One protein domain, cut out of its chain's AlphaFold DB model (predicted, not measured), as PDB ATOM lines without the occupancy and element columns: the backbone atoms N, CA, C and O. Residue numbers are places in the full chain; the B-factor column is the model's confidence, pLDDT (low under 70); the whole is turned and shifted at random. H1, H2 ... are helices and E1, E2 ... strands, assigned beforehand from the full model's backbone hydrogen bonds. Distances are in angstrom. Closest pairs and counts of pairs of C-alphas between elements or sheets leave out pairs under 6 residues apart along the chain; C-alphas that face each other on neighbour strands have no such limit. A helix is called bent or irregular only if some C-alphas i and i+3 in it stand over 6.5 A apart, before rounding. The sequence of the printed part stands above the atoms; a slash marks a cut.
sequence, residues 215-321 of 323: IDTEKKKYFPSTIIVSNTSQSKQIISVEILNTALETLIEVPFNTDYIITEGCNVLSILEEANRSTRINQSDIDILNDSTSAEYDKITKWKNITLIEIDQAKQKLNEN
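Overview. This is residues 215 to 321 of the 323 residues of an uncharacterized protein of Flavobacterium sp. CF108 (UniProt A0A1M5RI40). A small wall of three short parallel strands, E1, E2 and E3, has helix H5 over one face at one end of the long axis, while a loose group of helices extends from the sheet toward the other end. In that group H1, the longest helix, packs on the short H2, and H3 and H4 pack on each other at the far end. The printed part has 107 residues, with five named helices and three named strands in the order E1 H1 E2 H2 H3 H4 E3 H5; the sheet's order is E1 E2 E3, and the class is mostly helix. The whole is compact, with a radius of gyration of the C-alphas of 13.9 A and spans of 43 by 30 by 19 A.

Arrangement. Begin at the inner strand E2, residues 260 to 263. Its parallel neighbour E1, residues 221 to 224, is an edge strand at 24 degrees to it; look for N 260 and O 221, 3.0 A apart and within hydrogen-bond range. The other edge strand, E3, residues 307 to 310, is parallel to E2 at 36 degrees, with N 263 and O 309 at 2.8 A. H5, residues 311 to 321, is on the sheet at a height of 11.3 A, over E1 and E2, making two layers, helix on one face of a sheet; it runs slantwise to the strands, at 33 degrees to E2 on the local plane. H1, residues 233 to 250, is only just not on the sheet, with 4 pairs of C-alphas within 10 A. With its residues 236 to 244 alone it touches H2, residues 271 to 275, the closest C-alphas being those of Ser 240 and Ile 271, 4.9 A apart. H3, residues 283 to 291, touches H4, residues 297 to 301, closest at the C-alphas of Leu 289 and Thr 301, 6.7 A. H1 and H4 are close but not clearly touching, H1 and H3 are near each other with 5 pairs of C-alphas within 10 A, and H2 and H3 are apart. E1, H1, E2 form a strand-helix-strand unit, two parallel neighbour strands with a helix between, with a right-handed crossover; E2, H2 H3 H4, E3 form another. In H1, H2, H3 and H4 every O i to N i+4 pair is within hydrogen-bond range; in H5, 6 of 7 are.

Along the chain. Find C-alpha 221 at (86.999, 29.111, 50.935), where E1 begins. H1 runs 26.1 A from C-alpha 233 at (72.300, 40.739, 34.600) to C-alpha 250. H3 spans 11.9 A from C-alpha 283 to C-alpha 291. H5 spans 15.4 A and ends at C-alpha 321, (87.545, 39.561, 60.530); it is neither bent nor irregular, but only just: C-alphas 317 and 320 are 6.2 A apart.

Size, cuts and confidence. The two C-alphas farthest apart are those of Ser 284 and Glu 320, at 43.2 A. The printed part has no cut, and no link is long. Look in the B-factor column for pLDDT under 70 at residues 250 to 258, 278 to 304 and 321; the mean of the printed part is 77.9.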
ATOM      1  N   ILE A 215      90.479  31.473  53.679       90.06
ATOM      2  CA  ILE A 215      89.408  30.900  54.477       90.06
ATOM      3  C   ILE A 215      88.862  32.008  55.378       90.06
ATOM      4  O   ILE A 215      89.632  32.703  56.042       90.06
ATOM      5  N   ASP A 216      87.543  32.191  55.384       89.44
ATOM      6  CA  ASP A 216      86.890  33.105  56.325       89.44
ATOM      7  C   ASP A 216      86.575  32.428  57.671       89.44
ATOM      8  O   ASP A 216      86.819  31.238  57.895       89.44
ATOM      9  N   THR A 217      86.002  33.194  58.595       86.19
ATOM     10  CA  THR A 217      85.611  32.719  59.930       86.19
ATOM     11  C   THR A 217      84.558  31.608  59.904       86.19
ATOM     12  O   THR A 217      84.479  30.815  60.841       86.19
ATOM     13  N   GLU A 218      83.769  31.513  58.832       87.56
ATOM     14  CA  GLU A 218      82.762  30.468  58.619       87.56
ATOM     15  C   GLU A 218      83.346  29.227  57.924       87.56
ATOM     16  O   GLU A 218      82.616  28.296  57.575       87.56
ATOM     17  N   LYS A 219      84.676  29.176  57.759       87.19
ATOM     18  CA  LYS A 219      85.419  28.134  57.037       87.19
ATOM     19  C   LYS A 219      85.078  28.062  55.548       87.19
ATOM     20  O   LYS A 219      85.353  27.041  54.911       87.19
ATOM     21  N   LYS A 220      84.509  29.130  54.989       88.00
ATOM     22  CA  LYS A 220      84.251  29.242  53.557       88.00
ATOM     23  C   LYS A 220      85.540  29.566  52.839       88.00
ATOM     24  O   LYS A 220      86.329  30.383  53.314       88.00
ATOM     25  N   LYS A 221      85.765  28.912  51.702       88.81
ATOM     26  CA  LYS A 221      86.999  29.111  50.935       88.81
ATOM     27  C   LYS A 221      86.786  30.073  49.778       88.81
ATOM     28  O   LYS A 221      85.800  29.960  49.051       88.81
ATOM     29  N   TYR A 222      87.762  30.948  49.584       91.38
ATOM     30  CA  TYR A 222      87.797  31.978  48.557       91.38
ATOM     31  C   TYR A 222      89.027  31.774  47.689       91.38
ATOM     32  O   TYR A 222      90.120  31.507  48.196       91.38
ATOM     33  N   PHE A 223      88.857  31.934  46.383       91.44
ATOM     34  CA  PHE A 223      89.933  31.740  45.427       91.44
ATOM     35  C   PHE A 223      90.016  32.907  44.441       91.44
ATOM     36  O   PHE A 223      88.975  33.425  44.024       91.44
ATOM     37  N   PRO A 224      91.229  33.353  44.074       93.44
ATOM     38  CA  PRO A 224      91.390  34.453  43.135       93.44
ATOM     39  C   PRO A 224      91.048  34.019  41.706       93.44
ATOM     40  O   PRO A 224      91.253  32.866  41.332       93.44
ATOM     41  N   SER A 225      90.600  34.960  40.879       93.81
ATOM     42  CA  SER A 225      90.411  34.721  39.448       93.81
ATOM     43  C   SER A 225      91.017  35.828  38.592       93.81
ATOM     44  O   SER A 225      91.553  36.812  39.102       93.81
ATOM     45  N   THR A 226      90.916  35.663  37.279       94.62
ATOM     46  CA  THR A 226      91.247  36.682  36.283       94.62
ATOM     47  C   THR A 226      89.986  37.309  35.657       94.62
ATOM     48  O   THR A 226      90.057  37.934  34.601       94.62
ATOM     49  N   ILE A 227      88.812  37.115  36.272       94.38
ATOM     50  CA  ILE A 227      87.506  37.510  35.728       94.38
ATOM     51  C   ILE A 227      87.307  39.035  35.809       94.38
ATOM     52  O   ILE A 227      87.122  39.586  36.899       94.38
ATOM     53  N   ILE A 228      87.258  39.695  34.644       92.19
ATOM     54  CA  ILE A 228      86.834  41.097  34.469       92.19
ATOM     55  C   ILE A 228      85.437  41.123  33.845       92.19
ATOM     56  O   ILE A 228      85.295  41.048  32.626       92.19
ATOM     57  N   VAL A 229      84.394  41.259  34.662       90.06
ATOM     58  CA  VAL A 229      83.022  41.470  34.169       90.06
ATOM     59  C   VAL A 229      82.244  42.387  35.094       90.06
ATOM     60  O   VAL A 229      82.348  42.304  36.314       90.06
ATOM     61  N   SER A 230      81.401  43.218  34.482       90.38
ATOM     62  CA  SER A 230      80.470  44.092  35.193       90.38
ATOM     63  C   SER A 230      79.360  43.311  35.906       90.38
ATOM     64  O   SER A 230      78.955  42.235  35.464       90.38
ATOM     65  N   ASN A 231      78.767  43.909  36.939       92.00
ATOM     66  CA  ASN A 231      77.669  43.322  37.714       92.00
ATOM     67  C   ASN A 231      76.287  43.356  37.010       92.00
ATOM     68  O   ASN A 231      75.255  43.311  37.681       92.00
ATOM     69  N   THR A 232      76.218  43.489  35.679       93.19
ATOM     70  CA  THR A 232      74.934  43.529  34.949       93.19
ATOM     71  C   THR A 232      74.319  42.136  34.818       93.19
ATOM     72  O   THR A 232      75.040  41.143  34.731       93.19
ATOM     73  N   SER A 233      72.986  42.036  34.742       89.56
ATOM     74  CA  SER A 233      72.300  40.739  34.600       89.56
ATOM     75  C   SER A 233      72.792  39.937  33.391       89.56
ATOM     76  O   SER A 233      72.986  38.731  33.486       89.56
ATOM     77  N   GLN A 234      73.054  40.605  32.264       90.31
ATOM     78  CA  GLN A 234      73.574  39.945  31.069       90.31
ATOM     79  C   GLN A 234      75.000  39.419  31.281       90.31
ATOM     80  O   GLN A 234      75.280  38.274  30.932       90.31
ATOM     81  N   SER A 235      75.896  40.220  31.871       92.19
ATOM     82  CA  SER A 235      77.269  39.788  32.161       92.19
ATOM     83  C   SER A 235      77.301  38.599  33.117       92.19
ATOM     84  O   SER A 235      78.026  37.645  32.853       92.19
ATOM     85  N   LYS A 236      76.472  38.616  34.171       92.62
ATOM     86  CA  LYS A 236      76.330  37.508  35.129       92.62
ATOM     87  C   LYS A 236      75.918  36.201  34.459       92.62
ATOM     88  O   LYS A 236      76.489  35.155  34.754       92.62
ATOM     89  N   GLN A 237      74.954  36.263  33.545       90.06
ATOM     90  CA  GLN A 237      74.515  35.086  32.797       90.06
ATOM     91  C   GLN A 237      75.619  34.563  31.885       90.06
ATOM     92  O   GLN A 237      75.906  33.371  31.907       90.06
ATOM     93  N   ILE A 238      76.264  35.443  31.113       90.50
ATOM     94  CA  ILE A 238      77.329  35.050  30.181       90.50
ATOM     95  C   ILE A 238      78.482  34.378  30.929       90.50
ATOM     96  O   ILE A 238      78.830  33.251  30.590       90.50
ATOM     97  N   ILE A 239      79.011  35.012  31.982       92.56
ATOM     98  CA  ILE A 239      80.158  34.466  32.717       92.56
ATOM     99  C   ILE A 239      79.820  33.137  33.400       92.56
ATOM    100  O   ILE A 239      80.638  32.223  33.423       92.56
ATOM    101  N   SER A 240      78.596  32.993  33.914       90.12
ATOM    102  CA  SER A 240      78.165  31.749  34.555       90.12
ATOM    103  C   SER A 240      78.072  30.600  33.547       90.12
ATOM    104  O   SER A 240      78.492  29.486  33.850       90.12
ATOM    105  N   VAL A 241      77.590  30.875  32.328       87.50
ATOM    106  CA  VAL A 241      77.579  29.897  31.226       87.50
ATOM    107  C   VAL A 241      79.000  29.516  30.809       87.50
ATOM    108  O   VAL A 241      79.289  28.334  30.653       87.50
ATOM    109  N   GLU A 242      79.896  30.492  30.659       89.31
ATOM    110  CA  GLU A 242      81.295  30.254  30.277       89.31
ATOM    111  C   GLU A 242      82.037  29.376  31.294       89.31
ATOM    112  O   GLU A 242      82.732  28.431  30.908       89.31
ATOM    113  N   ILE A 243      81.843  29.635  32.591       88.00
ATOM    114  CA  ILE A 243      82.428  28.828  33.668       88.00
ATOM    115  C   ILE A 243      81.889  27.394  33.633       88.00
ATOM    116  O   ILE A 243      82.670  26.445  33.700       88.00
ATOM    117  N   LEU A 244      80.571  27.212  33.499       83.31
ATOM    118  CA  LEU A 244      79.977  25.872  33.467       83.31
ATOM    119  C   LEU A 244      80.416  25.077  32.237       83.31
ATOM    120  O   LEU A 244      80.784  23.913  32.378       83.31
ATOM    121  N   ASN A 245      80.446  25.698  31.056       82.31
ATOM    122  CA  ASN A 245      80.927  25.042  29.840       82.31
ATOM    123  C   ASN A 245      82.396  24.628  29.982       82.31
ATOM    124  O   ASN A 245      82.757  23.495  29.673       82.31
ATOM    125  N   THR A 246      83.235  25.505  30.541       83.50
ATOM    126  CA  THR A 246      84.643  25.187  30.818       83.50
ATOM    127  C   THR A 246      84.773  24.015  31.798       83.50
ATOM    128  O   THR A 246      85.592  23.117  31.587       83.50
ATOM    129  N   ALA A 247      83.956  23.982  32.854       78.06
ATOM    130  CA  ALA A 247      83.954  22.897  33.834       78.06
ATOM    131  C   ALA A 247      83.515  21.554  33.222       78.06
ATOM    132  O   ALA A 247      84.122  20.522  33.515       78.06
ATOM    133  N   LEU A 248      82.502  21.572  32.348       74.12
ATOM    134  CA  LEU A 248      82.016  20.394  31.624       74.12
ATOM    135  C   LEU A 248      83.070  19.843  30.655       74.12
ATOM    136  O   LEU A 248      83.272  18.633  30.591       74.12
ATOM    137  N   GLU A 249      83.758  20.717  29.920       72.75
ATOM    138  CA  GLU A 249      84.716  20.306  28.889       72.75
ATOM    139  C   GLU A 249      86.062  19.838  29.448       72.75
ATOM    140  O   GLU A 249      86.712  18.968  28.865       72.75
ATOM    141  N   THR A 250      86.528  20.434  30.546       66.44
ATOM    142  CA  THR A 250      87.891  20.176  31.020       66.44
ATOM    143  C   THR A 250      87.998  18.948  31.918       66.44
ATOM    144  O   THR A 250      89.072  18.352  31.964       66.44
ATOM    145  N   LEU A 251      86.928  18.546  32.623       57.03
ATOM    146  CA  LEU A 251      86.941  17.479  33.647       57.03
ATOM    147  C   LEU A 251      88.063  17.631  34.700       57.03
ATOM    148  O   LEU A 251      88.363  16.695  35.448       57.03
ATOM    149  N   ILE A 252      88.719  18.796  34.758       51.97
ATOM    150  CA  ILE A 252      89.856  19.031  35.640       51.97
ATOM    151  C   ILE A 252      89.323  19.015  37.074       51.97
ATOM    152  O   ILE A 252      88.268  19.572  37.380       51.97
ATOM    153  N   GLU A 253      90.077  18.400  37.987       48.44
ATOM    154  CA  GLU A 253      89.959  18.670  39.423       48.44
ATOM    155  C   GLU A 253      90.463  20.094  39.693       48.44
ATOM    156  O   GLU A 253      91.513  20.326  40.291       48.44
ATOM    157  N   VAL A 254      89.757  21.091  39.164       48.97
ATOM    158  CA  VAL A 254      89.980  22.495  39.506       48.97
ATOM    159  C   VAL A 254      89.634  22.574  41.004       48.97
ATOM    160  O   VAL A 254      88.759  21.830  41.452       48.97
ATOM    161  N   PRO A 255      90.355  23.339  41.844       43.06
ATOM    162  CA  PRO A 255      90.428  23.163  43.290       43.06
ATOM    163  C   PRO A 255      89.166  23.680  43.972       43.06
ATOM    164  O   PRO A 255      89.243  24.331  44.997       43.06
ATOM    165  N   PHE A 256      87.986  23.441  43.435       51.88
ATOM    166  CA  PHE A 256      86.782  24.088  43.898       51.88
ATOM    167  C   PHE A 256      85.939  23.107  44.698       51.88
ATOM    168  O   PHE A 256      84.788  22.818  44.416       51.88
ATOM    169  N   ASN A 257      86.549  22.669  45.803       51.56
ATOM    170  CA  ASN A 257      85.848  22.664  47.088       51.56
ATOM    171  C   ASN A 257      85.860  24.098  47.671       51.56
ATOM    172  O   ASN A 257      86.156  24.262  48.855       51.56
ATOM    173  N   THR A 258      85.678  25.134  46.847       60.94
ATOM    174  CA  THR A 258      85.628  26.524  47.306       60.94
ATOM    175  C   THR A 258      84.239  27.064  47.117       60.94
ATOM    176  O   THR A 258      83.615  26.831  46.086       60.94
ATOM    177  N   ASP A 259      83.789  27.816  48.104       80.19
ATOM    178  CA  ASP A 259      82.471  28.419  48.088       80.19
ATOM    179  C   ASP A 259      82.459  29.686  47.216       80.19
ATOM    180  O   ASP A 259      81.450  29.975  46.580       80.19
ATOM    181  N   TYR A 260      83.590  30.404  47.123       90.69
ATOM    182  CA  TYR A 260      83.664  31.712  46.469       90.69
ATOM    183  C   TYR A 260      84.822  31.847  45.469       90.69
ATOM    184  O   TYR A 260      85.977  31.543  45.780       90.69
ATOM    185  N   ILE A 261      84.526  32.402  44.292       92.75
ATOM    186  CA  ILE A 261      85.510  32.895  43.321       92.75
ATOM    187  C   ILE A 261      85.475  34.422  43.334       92.75
ATOM    188  O   ILE A 261      84.429  35.034  43.118       92.75
ATOM    189  N   ILE A 262      86.628  35.037  43.584       94.88
ATOM    190  CA  ILE A 262      86.759  36.492  43.668       94.88
ATOM    191  C   ILE A 262      86.941  37.060  42.262       94.88
ATOM    192  O   ILE A 262      87.822  36.618  41.522       94.88
ATOM    193  N   THR A 263      86.130  38.048  41.904       95.31
ATOM    194  CA  THR A 263      86.128  38.730  40.604       95.31
ATOM    195  C   THR A 263      86.418  40.220  40.771       95.31
ATOM    196  O   THR A 263      86.447  40.733  41.889       95.31
ATOM    197  N   GLU A 264      86.622  40.931  39.660       94.25
ATOM    198  CA  GLU A 264      86.805  42.387  39.684       94.25
ATOM    199  C   GLU A 264      85.560  43.129  40.195       94.25
ATOM    200  O   GLU A 264      85.674  43.944  41.105       94.25
ATOM    201  N   GLY A 265      84.372  42.787  39.685       91.69
ATOM    202  CA  GLY A 265      83.153  43.555  39.956       91.69
ATOM    203  C   GLY A 265      81.843  42.791  39.759       91.69
ATOM    204  O   GLY A 265      80.804  43.403  39.522       91.69
ATOM    205  N   CYS A 266      81.862  41.455  39.796       93.31
ATOM    206  CA  CYS A 266      80.690  40.618  39.541       93.31
ATOM    207  C   CYS A 266      80.283  39.805  40.777       93.31
ATOM    208  O   CYS A 266      81.105  39.129  41.393       93.31
ATOM    209  N   ASN A 267      78.983  39.818  41.091       93.75
ATOM    210  CA  ASN A 267      78.403  39.016  42.166       93.75
ATOM    211  C   ASN A 267      77.321  38.072  41.635       93.75
ATOM    212  O   ASN A 267      76.315  38.524  41.075       93.75
ATOM    213  N   VAL A 268      77.482  36.773  41.869       91.94
ATOM    214  CA  VAL A 268      76.537  35.719  41.468       91.94
ATOM    215  C   VAL A 268      76.422  34.719  42.604       91.94
ATOM    216  O   VAL A 268      77.416  34.094  42.932       91.94
ATOM    217  N   LEU A 269      75.234  34.535  43.184       89.38
ATOM    218  CA  LEU A 269      75.044  33.634  44.332       89.38
ATOM    219  C   LEU A 269      75.234  32.156  43.966       89.38
ATOM    220  O   LEU A 269      75.898  31.428  44.694       89.38
ATOM    221  N   SER A 270      74.689  31.734  42.827       87.44
ATOM    222  CA  SER A 270      74.921  30.412  42.248       87.44
ATOM    223  C   SER A 270      75.123  30.566  40.751       87.44
ATOM    224  O   SER A 270      74.247  31.075  40.047       87.44
ATOM    225  N   ILE A 271      76.276  30.107  40.260       87.31
ATOM    226  CA  ILE A 271      76.540  30.105  38.820       87.31
ATOM    227  C   ILE A 271      75.551  29.210  38.061       87.31
ATOM    228  O   ILE A 271      75.175  29.548  36.945       87.31
ATOM    229  N   LEU A 272      75.052  28.120  38.659       83.50
ATOM    230  CA  LEU A 272      74.047  27.272  38.014       83.50
ATOM    231  C   LEU A 272      72.712  27.996  37.855       83.50
ATOM    232  O   LEU A 272      72.155  28.022  36.760       83.50
ATOM    233  N   GLU A 273      72.192  28.588  38.931       84.00
ATOM    234  CA  GLU A 273      70.911  29.298  38.873       84.00
ATOM    235  C   GLU A 273      70.952  30.463  37.883       84.00
ATOM    236  O   GLU A 273      69.989  30.686  37.147       84.00
ATOM    237  N   GLU A 274      72.064  31.196  37.846       86.19
ATOM    238  CA  GLU A 274      72.223  32.315  36.926       86.19
ATOM    239  C   GLU A 274      72.369  31.840  35.479       86.19
ATOM    240  O   GLU A 274      71.750  32.407  34.579       86.19
ATOM    241  N   ALA A 275      73.118  30.764  35.240       83.31
ATOM    242  CA  ALA A 275      73.273  30.204  33.907       83.31
ATOM    243  C   ALA A 275      71.981  29.563  33.375       83.31
ATOM    244  O   ALA A 275      71.693  29.693  32.189       83.31
ATOM    245  N   ASN A 276      71.150  28.968  34.238       77.38
ATOM    246  CA  ASN A 276      69.842  28.405  33.869       77.38
ATOM    247  C   ASN A 276      68.842  29.460  33.367       77.38
ATOM    248  O   ASN A 276      67.848  29.123  32.727       77.38
ATOM    249  N   ARG A 277      69.089  30.752  33.624       76.56
ATOM    250  CA  ARG A 277      68.307  31.847  33.023       76.56
ATOM    251  C   ARG A 277      68.676  32.102  31.560       76.56
ATOM    252  O   ARG A 277      67.983  32.860  30.884       76.56
ATOM    253  N   SER A 278      69.760  31.499  31.078       66.44
ATOM    254  CA  SER A 278      70.235  31.599  29.705       66.44
ATOM    255  C   SER A 278      69.678  30.467  28.848       66.44
ATOM    256  O   SER A 278      69.688  29.306  29.239       66.44
ATOM    257  N   THR A 279      69.292  30.776  27.612       62.25
ATOM    258  CA  THR A 279      68.916  29.765  26.607       62.25
ATOM    259  C   THR A 279      70.128  29.100  25.941       62.25
ATOM    260  O   THR A 279      69.969  28.412  24.937       62.25
ATOM    261  N   ARG A 280      71.352  29.386  26.411       61.06
ATOM    262  CA  ARG A 280      72.617  28.954  25.787       61.06
ATOM    263  C   ARG A 280      73.197  27.660  26.361       61.06
ATOM    264  O   ARG A 280      74.175  27.174  25.807       61.06
ATOM    265  N   ILE A 281      72.629  27.129  27.443       61.50
ATOM    266  CA  ILE A 281      72.980  25.803  27.963       61.50
ATOM    267  C   ILE A 281      71.893  24.835  27.508       61.50
ATOM    268  O   ILE A 281      70.705  25.127  27.666       61.50
ATOM    269  N   ASN A 282      72.279  23.701  26.920       60.62
ATOM    270  CA  ASN A 282      71.294  22.704  26.525       60.62
ATOM    271  C   ASN A 282      70.681  22.075  27.775       60.62
ATOM    272  O   ASN A 282      71.393  21.696  28.704       60.62
ATOM    273  N   GLN A 283      69.362  21.884  27.763       61.03
ATOM    274  CA  GLN A 283      68.659  21.211  28.854       61.03
ATOM    275  C   GLN A 283      69.244  19.816  29.131       61.03
ATOM    276  O   GLN A 283      69.355  19.434  30.285       61.03
ATOM    277  N   SER A 284      69.732  19.109  28.107       61.25
ATOM    278  CA  SER A 284      70.423  17.824  28.265       61.25
ATOM    279  C   SER A 284      71.696  17.909  29.110       61.25
ATOM    280  O   SER A 284      71.965  16.993  29.878       61.25
ATOM    281  N   ASP A 285      72.463  18.999  29.000       63.34
ATOM    282  CA  ASP A 285      73.676  19.208  29.799       63.34
ATOM    283  C   ASP A 285      73.294  19.520  31.258       63.34
ATOM    284  O   ASP A 285      73.941  19.048  32.191       63.34
ATOM    285  N   ILE A 286      72.181  20.234  31.465       61.53
ATOM    286  CA  ILE A 286      71.593  20.518  32.787       61.53
ATOM    287  C   ILE A 286      71.024  19.248  33.438       61.53
ATOM    288  O   ILE A 286      71.208  19.035  34.635       61.53
ATOM    289  N   ASP A 287      70.356  18.394  32.669       61.78
ATOM    290  CA  ASP A 287      69.774  17.140  33.151       61.78
ATOM    291  C   ASP A 287      70.888  16.159  33.545       61.78
ATOM    292  O   ASP A 287      70.866  15.579  34.628       61.78
ATOM    293  N   ILE A 288      71.944  16.076  32.731       62.19
ATOM    294  CA  ILE A 288      73.175  15.354  33.054       62.19
ATOM    295  C   ILE A 288      73.810  15.888  34.352       62.19
ATOM    296  O   ILE A 288      74.225  15.108  35.212       62.19
ATOM    297  N   LEU A 289      73.872  17.211  34.523       58.72
ATOM    298  CA  LEU A 289      74.375  17.832  35.747       58.72
ATOM    299  C   LEU A 289      73.521  17.460  36.964       58.72
ATOM    300  O   LEU A 289      74.075  17.275  38.049       58.72
ATOM    301  N   ASN A 290      72.196  17.408  36.828       58.88
ATOM    302  CA  ASN A 290      71.243  17.214  37.925       58.88
ATOM    303  C   ASN A 290      71.025  15.755  38.335       58.88
ATOM    304  O   ASN A 290      70.883  15.513  39.532       58.88
ATOM    305  N   ASP A 291      71.082  14.812  37.393       56.28
ATOM    306  CA  ASP A 291      70.666  13.420  37.616       56.28
ATOM    307  C   ASP A 291      71.823  12.405  37.623       56.28
ATOM    308  O   ASP A 291      71.610  11.204  37.808       56.28
ATOM    309  N   SER A 292      73.066  12.849  37.425       52.09
ATOM    310  CA  SER A 292      74.205  11.936  37.346       52.09
ATOM    311  C   SER A 292      74.733  11.493  38.715       52.09
ATOM    312  O   SER A 292      75.136  12.304  39.544       52.09
ATOM    313  N   THR A 293      74.805  10.172  38.916       51.84
ATOM    314  CA  THR A 293      75.411   9.501  40.083       51.84
ATOM    315  C   THR A 293      76.842   9.011  39.817       51.84
ATOM    316  O   THR A 293      77.341   8.130  40.518       51.84
ATOM    317  N   SER A 294      77.483   9.477  38.740       52.59
ATOM    318  CA  SER A 294      78.844   9.065  38.383       52.59
ATOM    319  C   SER A 294      79.880   9.915  39.134       52.59
ATOM    320  O   SER A 294      79.733  11.129  39.256       52.59
ATOM    321  N   ALA A 295      80.972   9.292  39.592       54.44
ATOM    322  CA  ALA A 295      82.056   9.975  40.311       54.44
ATOM    323  C   ALA A 295      82.746  11.091  39.490       54.44
ATOM    324  O   ALA A 295      83.400  11.965  40.058       54.44
ATOM    325  N   GLU A 296      82.612  11.080  38.157       51.19
ATOM    326  CA  GLU A 296      83.073  12.166  37.280       51.19
ATOM    327  C   GLU A 296      82.131  13.376  37.329       51.19
ATOM    328  O   GLU A 296      82.591  14.514  37.314       51.19
ATOM    329  N   TYR A 297      80.824  13.153  37.487       51.62
ATOM    330  CA  TYR A 297      79.834  14.222  37.626       51.62
ATOM    331  C   TYR A 297      79.747  14.788  39.042       51.62
ATOM    332  O   TYR A 297      79.440  15.969  39.187       51.62
ATOM    333  N   ASP A 298      80.146  14.029  40.068       53.47
ATOM    334  CA  ASP A 298      80.385  14.559  41.421       53.47
ATOM    335  C   ASP A 298      81.455  15.669  41.452       53.47
ATOM    336  O   ASP A 298      81.504  16.489  42.372       53.47
ATOM    337  N   LYS A 299      82.332  15.733  40.439       53.62
ATOM    338  CA  LYS A 299      83.272  16.851  40.265       53.62
ATOM    339  C   LYS A 299      82.572  18.094  39.728       53.62
ATOM    340  O   LYS A 299      82.942  19.203  40.101       53.62
ATOM    341  N   ILE A 300      81.547  17.912  38.898       54.16
ATOM    342  CA  ILE A 300      80.792  18.994  38.269       54.16
ATOM    343  C   ILE A 300      79.687  19.520  39.205       54.16
ATOM    344  O   ILE A 300      79.430  20.723  39.242       54.16
ATOM    345  N   THR A 301      79.098  18.676  40.062       55.59
ATOM    346  CA  THR A 301      78.126  19.104  41.089       55.59
ATOM    347  C   THR A 301      78.703  20.130  42.067       55.59
ATOM    348  O   THR A 301      77.963  20.987  42.553       55.59
ATOM    349  N   LYS A 302      80.022  20.121  42.295       63.62
ATOM    350  CA  LYS A 302      80.719  21.123  43.120       63.62
ATOM    351  C   LYS A 302      80.684  22.531  42.534       63.62
ATOM    352  O   LYS A 302      80.690  23.492  43.294       63.62
ATOM    353  N   TRP A 303      80.590  22.659  41.212       66.81
ATOM    354  CA  TRP A 303      80.526  23.960  40.550       66.81
ATOM    355  C   TRP A 303      79.167  24.634  40.707       66.81
ATOM    356  O   TRP A 303      79.086  25.856  40.711       66.81
ATOM    357  N   LYS A 304      78.096  23.861  40.910       66.56
ATOM    358  CA  LYS A 304      76.719  24.379  40.928       66.56
ATOM    359  C   LYS A 304      76.502  25.500  41.947       66.56
ATOM    360  O   LYS A 304      75.786  26.463  41.674       66.56
ATOM    361  N   ASN A 305      77.141  25.367  43.104       74.19
ATOM    362  CA  ASN A 305      76.945  26.242  44.257       74.19
ATOM    363  C   ASN A 305      78.093  27.235  44.452       74.19
ATOM    364  O   ASN A 305      78.188  27.843  45.514       74.19
ATOM    365  N   ILE A 306      78.970  27.386  43.458       85.50
ATOM    366  CA  ILE A 306      80.014  28.402  43.519       85.50
ATOM    367  C   ILE A 306      79.364  29.778  43.410       85.50
ATOM    368  O   ILE A 306      78.549  30.036  42.517       85.50
ATOM    369  N   THR A 307      79.771  30.662  44.314       91.25
ATOM    370  CA  THR A 307      79.410  32.071  44.314       91.25
ATOM    371  C   THR A 307      80.533  32.891  43.674       91.25
ATOM    372  O   THR A 307      81.703  32.740  44.022       91.25
ATOM    373  N   LEU A 308      80.194  33.797  42.758       94.19
ATOM    374  CA  LEU A 308      81.095  34.878  42.356       94.19
ATOM    375  C   LEU A 308      80.916  36.037  43.331       94.19
ATOM    376  O   LEU A 308      79.780  36.421  43.619       94.19
ATOM    377  N   ILE A 309      82.018  36.584  43.830       94.88
ATOM    378  CA  ILE A 309      82.025  37.728  44.743       94.88
ATOM    379  C   ILE A 309      82.988  38.792  44.228       94.88
ATOM    380  O   ILE A 309      84.086  38.474  43.773       94.88
ATOM    381  N   GLU A 310      82.596  40.057  44.277       95.81
ATOM    382  CA  GLU A 310      83.481  41.159  43.904       95.81
ATOM    383  C   GLU A 310      84.579  41.384  44.949       95.81
ATOM    384  O   GLU A 310      84.411  41.104  46.143       95.81
ATOM    385  N   ILE A 311      85.716  41.908  44.496       95.06
ATOM    386  CA  ILE A 311      86.915  42.062  45.318       95.06
ATOM    387  C   ILE A 311      86.666  42.884  46.590       95.06
ATOM    388  O   ILE A 311      87.162  42.507  47.648       95.06
ATOM    389  N   ASP A 312      85.881  43.958  46.537       93.75
ATOM    390  CA  ASP A 312      85.668  44.828  47.701       93.75
ATOM    391  C   ASP A 312      84.859  44.138  48.809       93.75
ATOM    392  O   ASP A 312      85.198  44.254  49.988       93.75
ATOM    393  N   GLN A 313      83.865  43.319  48.449       94.12
ATOM    394  CA  GLN A 313      83.139  42.492  49.419       94.12
ATOM    395  C   GLN A 313      84.020  41.370  49.980       94.12
ATOM    396  O   GLN A 313      83.965  41.063  51.174       94.12
ATOM    397  N   ALA A 314      84.862  40.763  49.136       94.06
ATOM    398  CA  ALA A 314      85.818  39.754  49.579       94.06
ATOM    399  C   ALA A 314      86.837  40.340  50.573       94.06
ATOM    400  O   ALA A 314      87.122  39.706  51.590       94.06
ATOM    401  N   LYS A 315      87.335  41.563  50.332       93.88
ATOM    402  CA  LYS A 315      88.229  42.285  51.254       93.88
ATOM    403  C   LYS A 315      87.584  42.474  52.622       93.88
ATOM    404  O   LYS A 315      88.222  42.148  53.618       93.88
ATOM    405  N   GLN A 316      86.335  42.938  52.681       91.88
ATOM    406  CA  GLN A 316      85.619  43.112  53.952       91.88
ATOM    407  C   GLN A 316      85.538  41.787  54.722       91.88
ATOM    408  O   GLN A 316      85.967  41.693  55.868       91.88
ATOM    409  N   LYS A 317      85.097  40.714  54.057       91.38
ATOM    410  CA  LYS A 317      84.947  39.391  54.683       91.38
ATOM    411  C   LYS A 317      86.266  38.776  55.157       91.38
ATOM    412  O   LYS A 317      86.282  38.115  56.196       91.38
ATOM    413  N   LEU A 318      87.348  38.957  54.404       91.75
ATOM    414  CA  LEU A 318      88.617  38.267  54.644       91.75
ATOM    415  C   LEU A 318      89.619  39.088  55.456       91.75
ATOM    416  O   LEU A 318      90.427  38.496  56.168       91.75
ATOM    417  N   ASN A 319      89.586  40.418  55.381       88.19
ATOM    418  CA  ASN A 319      90.549  41.273  56.076       88.19
ATOM    419  C   ASN A 319      90.001  41.816  57.403       88.19
ATOM    420  O   ASN A 319      90.743  41.833  58.380       88.19
ATOM    421  N   GLU A 320      88.728  42.228  57.474       71.00
ATOM    422  CA  GLU A 320      88.179  42.883  58.679       71.00
ATOM    423  C   GLU A 320      87.956  41.902  59.839       71.00
ATOM    424  O   GLU A 320      88.031  42.286  61.002       71.00
ATOM    425  N   ASN A 321      87.780  40.614  59.537       55.22
ATOM    426  CA  ASN A 321      87.545  39.561  60.530       55.22
ATOM    427  C   ASN A 321      88.831  38.978  61.158       55.22
ATOM    428  O   ASN A 321      88.778  37.914  61.772       55.22
TER     429      ASN A 321